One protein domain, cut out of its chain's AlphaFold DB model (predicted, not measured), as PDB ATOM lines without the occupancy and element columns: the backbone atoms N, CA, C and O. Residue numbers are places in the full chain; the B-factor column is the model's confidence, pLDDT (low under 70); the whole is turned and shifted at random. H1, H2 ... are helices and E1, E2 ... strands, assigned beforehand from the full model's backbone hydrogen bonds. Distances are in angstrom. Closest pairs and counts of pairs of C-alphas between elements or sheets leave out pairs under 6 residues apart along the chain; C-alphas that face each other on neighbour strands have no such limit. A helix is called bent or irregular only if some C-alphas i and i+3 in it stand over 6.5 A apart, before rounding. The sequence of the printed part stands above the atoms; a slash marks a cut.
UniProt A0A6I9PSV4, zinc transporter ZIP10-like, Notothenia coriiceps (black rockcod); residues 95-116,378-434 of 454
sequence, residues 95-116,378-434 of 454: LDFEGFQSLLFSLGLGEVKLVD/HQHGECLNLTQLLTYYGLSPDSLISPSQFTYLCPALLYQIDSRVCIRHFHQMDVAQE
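Overview. This is residues 95 to 116 and 378 to 434 of the 454 residues of the protein "zinc transporter ZIP10-like" of Notothenia coriiceps (black rockcod) (UniProt A0A6I9PSV4). Three helices, H1, H2 and H3, make a small, loosely joined body, and from one end of it a narrow pair of side-by-side strands, E1 and E2, leads to the short helix H4 at the far end of the longest axis. H1 and H3 run the same way along the body, and H2 is set across H1. The printed part has 79 residues, with four named helices and two named strands in the order H1, E1, H2, H3, E2, H4; the class is mostly helix, and the two strands form one parallel sheet. The whole is only just compact, close to loose, with a radius of gyration of the C-alphas of 13.9 A, and its outline is elongated, spanning 45 by 23 by 20 A.

Arrangement. H1, residues 97 to 107, and H2, residues 386 to 392, only just touch, with 3 pairs of C-alphas within 8 A; the closest C-alphas are those of Gln 101 and Leu 386, 6.4 A apart. Their lines are about perpendicular, at 80 degrees. H3, residues 403 to 418, is close to H1 but not clearly touching, the closest C-alphas being those of Leu 107 and Ile 417, 7.6 A apart. H1 and H3 run the same way at a shallow tilt of 34 degrees, only just short of steep. H2 and H3 are near each other, with 5 pairs of C-alphas within 10 A. E1, residues 113 to 115, and E2, residues 423 to 425, are parallel neighbours, with 34 degrees between their directions. C-alphas 114 and 424 face each other at 4.8 A, and N 115 and O 424 are within hydrogen-bond range at 2.9 A, as are N 424 and O 113 at 2.9 A. H4, residues 430 to 434, is apart from H1, E1, H2 and H3. In H1 and H2 every O i to N i+4 pair is within hydrogen-bond range; in H3 10 of 12 are, and in H4 0 of 1, beside 1 of 2 O i to N i+3 pairs.

Along the chain. H1 begins at C-alpha 97 (217.274, 186.327, 148.928) and is 15.4 A long from first to last C-alpha. By the same measure E1 is 6.4 A, H2 10.0 A, H3 22.0 A, E2 6.9 A and H4 7.0 A long. H3 begins at C-alpha 403 (216.944, 173.831, 142.623). It has a kink of 40 degrees near residue 410 and is irregular, with C-alphas 408 and 411 7.1 A apart. H4 ends at C-alpha 434 (203.414, 188.665, 184.814); it is neither bent nor irregular, but only just: C-alphas 431 and 434 are 6.4 A apart.

Size, cuts and confidence. The two C-alphas farthest apart, those of Ser 404 and Glu 434, are 47.0 A from each other. Residues 117 to 377 are not printed, and C-alphas 116 and 378 are 29.3 A apart across this cut, which falls in the link from E1 to H2. Of the links that are printed whole, H1 to E1, H3 to E2 and E2 to H4 are tight, and H2 to H3 is short. The mean pLDDT of the printed part is 85.7, and residues 116, 378 to 380 and 426 to 434 are under 70.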
ATOM      1  N   LEU A  95     216.544 181.066 142.987       96.25
ATOM      2  CA  LEU A  95     215.988 181.963 144.003       96.25
ATOM      3  C   LEU A  95     217.085 182.919 144.492       96.25
ATOM      4  O   LEU A  95     218.174 182.480 144.859       96.25
ATOM      5  N   ASP A  96     216.793 184.215 144.502       95.12
ATOM      6  CA  ASP A  96     217.552 185.217 145.253       95.12
ATOM      7  C   ASP A  96     217.041 185.295 146.708       95.12
ATOM      8  O   ASP A  96     216.137 184.553 147.113       95.12
ATOM      9  N   PHE A  97     217.647 186.165 147.521       95.56
ATOM     10  CA  PHE A  97     217.274 186.327 148.928       95.56
ATOM     11  C   PHE A  97     215.812 186.778 149.091       95.56
ATOM     12  O   PHE A  97     215.071 186.186 149.871       95.56
ATOM     13  N   GLU A  98     215.375 187.788 148.331       95.88
ATOM     14  CA  GLU A  98     214.011 188.334 148.399       95.88
ATOM     15  C   GLU A  98     212.959 187.324 147.917       95.88
ATOM     16  O   GLU A  98     211.912 187.151 148.550       95.88
ATOM     17  N   GLY A  99     213.258 186.592 146.844       96.31
ATOM     18  CA  GLY A  99     212.437 185.520 146.307       96.31
ATOM     19  C   GLY A  99     212.281 184.352 147.274       96.31
ATOM     20  O   GLY A  99     211.159 183.917 147.553       96.31
ATOM     21  N   PHE A 100     213.381 183.867 147.861       96.25
ATOM     22  CA  PHE A 100     213.297 182.800 148.858       96.25
ATOM     23  C   PHE A 100     212.616 183.278 150.150       96.25
ATOM     24  O   PHE A 100     211.781 182.556 150.693       96.25
ATOM     25  N   GLN A 101     212.866 184.513 150.597       95.50
ATOM     26  CA  GLN A 101     212.155 185.125 151.725       95.50
ATOM     27  C   GLN A 101     210.640 185.176 151.474       95.50
ATOM     28  O   GLN A 101     209.850 184.787 152.335       95.50
ATOM     29  N   SER A 102     210.227 185.585 150.274       96.12
ATOM     30  CA  SER A 102     208.820 185.635 149.857       96.12
ATOM     31  C   SER A 102     208.171 184.247 149.816       96.12
ATOM     32  O   SER A 102     207.022 184.082 150.238       96.12
ATOM     33  N   LEU A 103     208.913 183.226 149.371       96.50
ATOM     34  CA  LEU A 103     208.483 181.829 149.434       96.50
ATOM     35  C   LEU A 103     208.275 181.383 150.891       96.50
ATOM     36  O   LEU A 103     207.187 180.901 151.212       96.50
ATOM     37  N   LEU A 104     209.248 181.608 151.781       94.69
ATOM     38  CA  LEU A 104     209.138 181.269 153.208       94.69
ATOM     39  C   LEU A 104     207.931 181.947 153.868       94.69
ATOM     40  O   LEU A 104     207.099 181.257 154.461       94.69
ATOM     41  N   PHE A 105     207.756 183.259 153.687       92.25
ATOM     42  CA  PHE A 105     206.612 183.985 154.248       92.25
ATOM     43  C   PHE A 105     205.262 183.424 153.784       92.25
ATOM     44  O   PHE A 105     204.325 183.362 154.591       92.25
ATOM     45  N   SER A 106     205.169 182.985 152.522       92.75
ATOM     46  CA  SER A 106     203.963 182.361 151.957       92.75
ATOM     47  C   SER A 106     203.692 180.939 152.470       92.75
ATOM     48  O   SER A 106     202.543 180.503 152.457       92.75
ATOM     49  N   LEU A 107     204.715 180.247 152.987       91.56
ATOM     50  CA  LEU A 107     204.598 178.966 153.698       91.56
ATOM     51  C   LEU A 107     204.324 179.133 155.206       91.56
ATOM     52  O   LEU A 107     204.101 178.144 155.897       91.56
ATOM     53  N   GLY A 108     204.341 180.367 155.729       89.38
ATOM     54  CA  GLY A 108     204.243 180.629 157.170       89.38
ATOM     55  C   GLY A 108     205.563 180.467 157.931       89.38
ATOM     56  O   GLY A 108     205.536 180.322 159.147       89.38
ATOM     57  N   LEU A 109     206.694 180.494 157.223       91.81
ATOM     58  CA  LEU A 109     208.048 180.364 157.760       91.81
ATOM     59  C   LEU A 109     208.798 181.705 157.754       91.81
ATOM     60  O   LEU A 109     208.361 182.671 157.128       91.81
ATOM     61  N   GLY A 110     209.958 181.739 158.414       85.19
ATOM     62  CA  GLY A 110     210.886 182.877 158.422       85.19
ATOM     63  C   GLY A 110     210.631 183.913 159.523       85.19
ATOM     64  O   GLY A 110     211.544 184.659 159.869       85.19
ATOM     65  N   GLU A 111     209.428 183.931 160.097       86.19
ATOM     66  CA  GLU A 111     209.021 184.788 161.214       86.19
ATOM     67  C   GLU A 111     207.954 184.073 162.056       86.19
ATOM     68  O   GLU A 111     207.136 183.320 161.524       86.19
ATOM     69  N   VAL A 112     207.947 184.324 163.368       82.44
ATOM     70  CA  VAL A 112     206.948 183.778 164.296       82.44
ATOM     71  C   VAL A 112     205.638 184.556 164.180       82.44
ATOM     72  O   VAL A 112     205.555 185.714 164.586       82.44
ATOM     73  N   LYS A 113     204.588 183.907 163.673       82.50
ATOM     74  CA  LYS A 113     203.254 184.499 163.519       82.50
ATOM     75  C   LYS A 113     202.390 184.211 164.746       82.50
ATOM     76  O   LYS A 113     202.211 183.059 165.140       82.50
ATOM     77  N   LEU A 114     201.838 185.266 165.339       77.88
ATOM     78  CA  LEU A 114     200.925 185.178 166.477       77.88
ATOM     79  C   LEU A 114     199.481 185.015 165.967       77.88
ATOM     80  O   LEU A 114     199.004 185.843 165.190       77.88
ATOM     81  N   VAL A 115     198.801 183.942 166.368       76.88
ATOM     82  CA  VAL A 115     197.443 183.593 165.917       76.88
ATOM     83  C   VAL A 115     196.456 183.806 167.058       76.88
ATOM     84  O   VAL A 115     196.554 183.137 168.089       76.88
ATOM     85  N   ASP A 116     195.514 184.733 166.856       60.06
ATOM     86  CA  ASP A 116     194.460 185.039 167.828       60.06
ATOM     87  C   ASP A 116     193.563 183.818 168.042       60.06
ATOM     88  O   ASP A 116     192.937 183.301 167.112       60.06
ATOM     89  N   HIS A 378     221.590 171.128 166.386       54.16
ATOM     90  CA  HIS A 378     220.434 171.724 165.728       54.16
ATOM     91  C   HIS A 378     219.311 171.991 166.743       54.16
ATOM     92  O   HIS A 378     218.662 171.060 167.224       54.16
ATOM     93  N   GLN A 379     219.056 173.265 167.055       61.59
ATOM     94  CA  GLN A 379     217.902 173.671 167.861       61.59
ATOM     95  C   GLN A 379     216.625 173.621 167.016       61.59
ATOM     96  O   GLN A 379     216.080 174.627 166.580       61.59
ATOM     97  N   HIS A 380     216.124 172.403 166.819       67.31
ATOM     98  CA  HIS A 380     214.861 172.092 166.145       67.31
ATOM     99  C   HIS A 380     213.597 172.555 166.919       67.31
ATOM    100  O   HIS A 380     212.496 172.106 166.616       67.31
ATOM    101  N   GLY A 381     213.737 173.413 167.935       76.81
ATOM    102  CA  GLY A 381     212.625 174.006 168.690       76.81
ATOM    103  C   GLY A 381     212.297 175.452 168.299       76.81
ATOM    104  O   GLY A 381     211.317 175.998 168.795       76.81
ATOM    105  N   GLU A 382     213.103 176.081 167.439       86.81
ATOM    106  CA  GLU A 382     212.991 177.505 167.100       86.81
ATOM    107  C   GLU A 382     212.518 177.718 165.653       86.81
ATOM    108  O   GLU A 382     212.894 176.977 164.744       86.81
ATOM    109  N   CYS A 383     211.727 178.772 165.420       91.75
ATOM    110  CA  CYS A 383     211.468 179.266 164.068       91.75
ATOM    111  C   CYS A 383     212.732 179.924 163.514       91.75
ATOM    112  O   CYS A 383     213.190 180.932 164.057       91.75
ATOM    113  N   LEU A 384     213.281 179.385 162.427       91.94
ATOM    114  CA  LEU A 384     214.472 179.940 161.801       91.94
ATOM    115  C   LEU A 384     214.085 181.039 160.812       91.94
ATOM    116  O   LEU A 384     213.319 180.810 159.871       91.94
ATOM    117  N   ASN A 385     214.677 182.222 160.976       91.38
ATOM    118  CA  ASN A 385     214.658 183.231 159.924       91.38
ATOM    119  C   ASN A 385     215.535 182.799 158.735       91.38
ATOM    120  O   ASN A 385     216.360 181.885 158.841       91.38
ATOM    121  N   LEU A 386     215.362 183.457 157.586       92.75
ATOM    122  CA  LEU A 386     216.053 183.079 156.350       92.75
ATOM    123  C   LEU A 386     217.583 183.032 156.516       92.75
ATOM    124  O   LEU A 386     218.219 182.047 156.145       92.75
ATOM    125  N   THR A 387     218.179 184.068 157.106       92.94
ATOM    126  CA  THR A 387     219.634 184.164 157.279       92.94
ATOM    127  C   THR A 387     220.168 183.063 158.196       92.94
ATOM    128  O   THR A 387     221.202 182.463 157.895       92.94
ATOM    129  N   GLN A 388     219.451 182.736 159.277       92.75
ATOM    130  CA  GLN A 388     219.772 181.601 160.150       92.75
ATOM    131  C   GLN A 388     219.712 180.279 159.379       92.75
ATOM    132  O   GLN A 388     220.677 179.518 159.409       92.75
ATOM    133  N   LEU A 389     218.615 180.019 158.659       93.12
ATOM    134  CA  LEU A 389     218.419 178.790 157.887       93.12
ATOM    135  C   LEU A 389     219.539 178.578 156.857       93.12
ATOM    136  O   LEU A 389     220.109 177.489 156.797       93.12
ATOM    137  N   LEU A 390     219.892 179.611 156.087       93.69
ATOM    138  CA  LEU A 390     220.996 179.535 155.125       93.69
ATOM    139  C   LEU A 390     222.334 179.264 155.827       93.69
ATOM    140  O   LEU A 390     223.052 178.347 155.427       93.69
ATOM    141  N   THR A 391     222.622 179.974 156.923       92.38
ATOM    142  CA  THR A 391     223.861 179.798 157.704       92.38
ATOM    143  C   THR A 391     223.998 178.373 158.251       92.38
ATOM    144  O   THR A 391     225.063 177.769 158.120       92.38
ATOM    145  N   TYR A 392     222.928 177.793 158.809       90.25
ATOM    146  CA  TYR A 392     222.929 176.408 159.308       90.25
ATOM    147  C   TYR A 392     223.230 175.378 158.207       90.25
ATOM    148  O   TYR A 392     223.893 174.374 158.472       90.25
ATOM    149  N   TYR A 393     222.786 175.638 156.976       91.38
ATOM    150  CA  TYR A 393     222.969 174.758 155.816       91.38
ATOM    151  C   TYR A 393     224.213 175.094 154.971       91.38
ATOM    152  O   TYR A 393     224.401 174.512 153.903       91.38
ATOM    153  N   GLY A 394     225.087 175.995 155.438       92.75
ATOM    154  CA  GLY A 394     226.330 176.361 154.745       92.75
ATOM    155  C   GLY A 394     226.123 177.196 153.473       92.75
ATOM    156  O   GLY A 394     226.983 177.205 152.594       92.75
ATOM    157  N   LEU A 395     224.983 177.880 153.354       93.50
ATOM    158  CA  LEU A 395     224.621 178.732 152.222       93.50
ATOM    159  C   LEU A 395     224.805 180.217 152.584       93.50
ATOM    160  O   LEU A 395     224.527 180.631 153.707       93.50
ATOM    161  N   SER A 396     225.248 181.032 151.623       91.38
ATOM    162  CA  SER A 396     225.358 182.492 151.785       91.38
ATOM    163  C   SER A 396     224.036 183.184 151.406       91.38
ATOM    164  O   SER A 396     223.422 182.785 150.413       91.38
ATOM    165  N   PRO A 397     223.607 184.232 152.140       90.12
ATOM    166  CA  PRO A 397     222.426 185.026 151.791       90.12
ATOM    167  C   PRO A 397     222.594 185.809 150.480       90.12
ATOM    168  O   PRO A 397     221.612 186.046 149.786       90.12
ATOM    169  N   ASP A 398     223.827 186.152 150.103       89.56
ATOM    170  CA  ASP A 398     224.153 186.898 148.879       89.56
ATOM    171  C   ASP A 398     224.211 185.998 147.625       89.56
ATOM    172  O   ASP A 398     224.488 186.466 146.519       89.56
ATOM    173  N   SER A 399     223.998 184.687 147.783       89.62
ATOM    174  CA  SER A 399     224.171 183.686 146.727       89.62
ATOM    175  C   SER A 399     222.840 183.196 146.160       89.62
ATOM    176  O   SER A 399     221.969 182.740 146.893       89.62
ATOM    177  N   LEU A 400     222.720 183.194 144.827       95.00
ATOM    178  CA  LEU A 400     221.548 182.655 144.130       95.00
ATOM    179  C   LEU A 400     221.414 181.136 144.339       95.00
ATOM    180  O   LEU A 400     222.225 180.353 143.828       95.00
ATOM    181  N   ILE A 401     220.357 180.730 145.037       96.50
ATOM    182  CA  ILE A 401     220.044 179.351 145.413       96.50
ATOM    183  C   ILE A 401     219.534 178.589 144.188       96.50
ATOM    184  O   ILE A 401     218.616 179.022 143.493       96.50
ATOM    185  N   SER A 402     220.131 177.428 143.926       95.94
ATOM    186  CA  SER A 402     219.742 176.517 142.843       95.94
ATOM    187  C   SER A 402     218.664 175.499 143.270       95.94
ATOM    188  O   SER A 402     218.503 175.242 144.467       95.94
ATOM    189  N   PRO A 403     217.952 174.856 142.320       95.75
ATOM    190  CA  PRO A 403     216.944 173.831 142.623       95.75
ATOM    191  C   PRO A 403     217.441 172.679 143.514       95.75
ATOM    192  O   PRO A 403     216.701 172.191 144.371       95.75
ATOM    193  N   SER A 404     218.704 172.263 143.372       94.50
ATOM    194  CA  SER A 404     219.313 171.218 144.209       94.50
ATOM    195  C   SER A 404     219.613 171.702 145.632       94.50
ATOM    196  O   SER A 404     219.353 170.972 146.585       94.50
ATOM    197  N   GLN A 405     220.075 172.945 145.803       96.06
ATOM    198  CA  GLN A 405     220.249 173.555 147.130       96.06
ATOM    199  C   GLN A 405     218.902 173.759 147.837       96.06
ATOM    200  O   GLN A 405     218.794 173.486 149.026       96.06
ATOM    201  N   PHE A 406     217.851 174.152 147.112       96.38
ATOM    202  CA  PHE A 406     216.499 174.207 147.673       96.38
ATOM    203  C   PHE A 406     215.991 172.815 148.083       96.38
ATOM    204  O   PHE A 406     215.462 172.658 149.178       96.38
ATOM    205  N   THR A 407     216.240 171.781 147.269       95.81
ATOM    206  CA  THR A 407     215.926 170.383 147.629       95.81
ATOM    207  C   THR A 407     216.625 169.947 148.921       95.81
ATOM    208  O   THR A 407     216.019 169.261 149.741       95.81
ATOM    209  N   TYR A 408     217.871 170.377 149.132       95.38
ATOM    210  CA  TYR A 408     218.631 170.107 150.356       95.38
ATOM    211  C   TYR A 408     218.057 170.822 151.596       95.38
ATOM    212  O   TYR A 408     218.141 170.288 152.700       95.38
ATOM    213  N   LEU A 409     217.398 171.974 151.420       95.25
ATOM    214  CA  LEU A 409     216.681 172.689 152.485       95.25
ATOM    215  C   LEU A 409     215.301 172.086 152.808       95.25
ATOM    216  O   LEU A 409     214.814 172.260 153.926       95.25
ATOM    217  N   CYS A 410     214.659 171.377 151.869       96.06
ATOM    218  CA  CYS A 410     213.289 170.864 152.025       96.06
ATOM    219  C   CYS A 410     213.009 170.118 153.348       96.06
ATOM    220  O   CYS A 410     211.955 170.388 153.925       96.06
ATOM    221  N   PRO A 411     213.889 169.247 153.891       95.12
ATOM    222  CA  PRO A 411     213.653 168.603 155.186       95.12
ATOM    223  C   PRO A 411     213.500 169.599 156.348       95.12
ATOM    224  O   PRO A 411     212.617 169.429 157.185       95.12
ATOM    225  N   ALA A 412     214.292 170.678 156.370       93.44
ATOM    226  CA  ALA A 412     214.182 171.745 157.371       93.44
ATOM    227  C   ALA A 412     212.900 172.574 157.214       93.44
ATOM    228  O   ALA A 412     212.334 173.031 158.207       93.44
ATOM    229  N   LEU A 413     212.449 172.786 155.976       94.75
ATOM    230  CA  LEU A 413     211.210 173.512 155.687       94.75
ATOM    231  C   LEU A 413     209.985 172.690 156.101       94.75
ATOM    232  O   LEU A 413     209.119 173.198 156.806       94.75
ATOM    233  N   LEU A 414     209.946 171.408 155.722       95.12
ATOM    234  CA  LEU A 414     208.893 170.471 156.117       95.12
ATOM    235  C   LEU A 414     208.813 170.346 157.639       95.12
ATOM    236  O   LEU A 414     207.732 170.505 158.198       95.12
ATOM    237  N   TYR A 415     209.951 170.154 158.312       93.06
ATOM    238  CA  TYR A 415     209.993 170.056 159.769       93.06
ATOM    239  C   TYR A 415     209.447 171.321 160.455       93.06
ATOM    240  O   TYR A 415     208.651 171.207 161.384       93.06
ATOM    241  N   GLN A 416     209.809 172.529 160.006       92.06
ATOM    242  CA  GLN A 416     209.306 173.771 160.620       92.06
ATOM    243  C   GLN A 416     207.806 174.014 160.368       92.06
ATOM    244  O   GLN A 416     207.137 174.616 161.207       92.06
ATOM    245  N   ILE A 417     207.267 173.537 159.238       92.00
ATOM    246  CA  ILE A 417     205.824 173.584 158.943       92.00
ATOM    247  C   ILE A 417     205.060 172.602 159.838       92.00
ATOM    248  O   ILE A 417     204.001 172.954 160.359       92.00
ATOM    249  N   ASP A 418     205.587 171.390 160.006       94.12
ATOM    250  CA  ASP A 418     204.948 170.303 160.752       94.12
ATOM    251  C   ASP A 418     204.958 170.554 162.268       94.12
ATOM    252  O   ASP A 418     203.902 170.594 162.897       94.12
ATOM    253  N   SER A 419     206.132 170.875 162.825       91.25
ATOM    254  CA  SER A 419     206.343 171.193 164.251       91.25
ATOM    255  C   SER A 419     205.722 172.519 164.712       91.25
ATOM    256  O   SER A 419     205.739 172.824 165.903       91.25
ATOM    257  N   ARG A 420     205.185 173.326 163.784       90.75
ATOM    258  CA  ARG A 420     204.540 174.632 164.028       90.75
ATOM    259  C   ARG A 420     205.403 175.674 164.754       90.75
ATOM    260  O   ARG A 420     204.856 176.676 165.195       90.75
ATOM    261  N   VAL A 421     206.729 175.519 164.817       89.62
ATOM    262  CA  VAL A 421     207.631 176.423 165.571       89.62
ATOM    263  C   VAL A 421     207.536 177.906 165.170       89.62
ATOM    264  O   VAL A 421     207.828 178.781 165.982       89.62
ATOM    265  N   CYS A 422     207.084 178.211 163.947       90.75
ATOM    266  CA  CYS A 422     206.810 179.576 163.473       90.75
ATOM    267  C   CYS A 422     205.397 180.102 163.806       90.75
ATOM    268  O   CYS A 422     204.981 181.124 163.260       90.75
ATOM    269  N   ILE A 423     204.645 179.442 164.690       87.06
ATOM    270  CA  ILE A 423     203.300 179.844 165.121       87.06
ATOM    271  C   ILE A 423     203.259 179.924 166.649       87.06
ATOM    272  O   ILE A 423     203.705 179.011 167.340       87.06
ATOM    273  N   ARG A 424     202.681 181.000 167.193       79.81
ATOM    274  CA  ARG A 424     202.355 181.116 168.624       79.81
ATOM    275  C   ARG A 424     200.878 181.428 168.821       79.81
ATOM    276  O   ARG A 424     200.292 182.192 168.060       79.81
ATOM    277  N   HIS A 425     200.303 180.870 169.880       80.00
ATOM    278  CA  HIS A 425     198.947 181.169 170.338       80.00
ATOM    279  C   HIS A 425     199.013 182.125 171.536       80.00
ATOM    280  O   HIS A 425     199.894 181.968 172.384       80.00
ATOM    281  N   PHE A 426     198.098 183.096 171.622       66.69
ATOM    282  CA  PHE A 426     198.140 184.166 172.638       66.69
ATOM    283  C   PHE A 426     198.224 183.641 174.082       66.69
ATOM    284  O   PHE A 426     199.063 184.113 174.838       66.69
ATOM    285  N   HIS A 427     197.479 182.580 174.416       61.38
ATOM    286  CA  HIS A 427     197.493 181.924 175.737       61.38
ATOM    287  C   HIS A 427     198.887 181.419 176.193       61.38
ATOM    288  O   HIS A 427     199.105 181.115 177.362       61.38
ATOM    289  N   GLN A 428     199.866 181.326 175.282       57.56
ATOM    290  CA  GLN A 428     201.260 180.980 175.585       57.56
ATOM    291  C   GLN A 428     202.155 182.216 175.835       57.56
ATOM    292  O   GLN A 428     203.386 182.101 175.864       57.56
ATOM    293  N   MET A 429     201.561 183.407 175.961       52.78
ATOM    294  CA  MET A 429     202.246 184.676 176.237       52.78
ATOM    295  C   MET A 429     201.910 185.226 177.626       52.78
ATOM    296  O   MET A 429     202.806 185.761 178.276       52.78
ATOM    297  N   ASP A 430     200.689 185.012 178.124       50.03
ATOM    298  CA  ASP A 430     200.226 185.540 179.419       50.03
ATOM    299  C   ASP A 430     201.113 185.085 180.597       50.03
ATOM    300  O   ASP A 430     201.497 185.886 181.449       50.03
ATOM    301  N   VAL A 431     201.563 183.823 180.579       52.31
ATOM    302  CA  VAL A 431     202.466 183.238 181.595       52.31
ATOM    303  C   VAL A 431     203.868 183.874 181.590       52.31
ATOM    304  O   VAL A 431     204.589 183.802 182.583       52.31
ATOM    305  N   ALA A 432     204.282 184.507 180.488       49.56
ATOM    306  CA  ALA A 432     205.601 185.131 180.365       49.56
ATOM    307  C   ALA A 432     205.619 186.614 180.780       49.56
ATOM    308  O   ALA A 432     206.701 187.160 181.000       49.56
ATOM    309  N   GLN A 433     204.457 187.271 180.874       48.28
ATOM    310  CA  GLN A 433     204.378 188.726 181.050       48.28
ATOM    311  C   GLN A 433     204.159 189.172 182.508       48.28
ATOM    312  O   GLN A 433     204.650 190.237 182.881       48.28
ATOM    313  N   GLU A 434     203.554 188.346 183.374       44.94
ATOM    314  CA  GLU A 434     203.414 188.665 184.814       44.94
ATOM    315  C   GLU A 434     204.755 188.783 185.572       44.94
ATOM    316  O   GLU A 434     204.807 189.319 186.677       44.94
TER     317      GLU A 434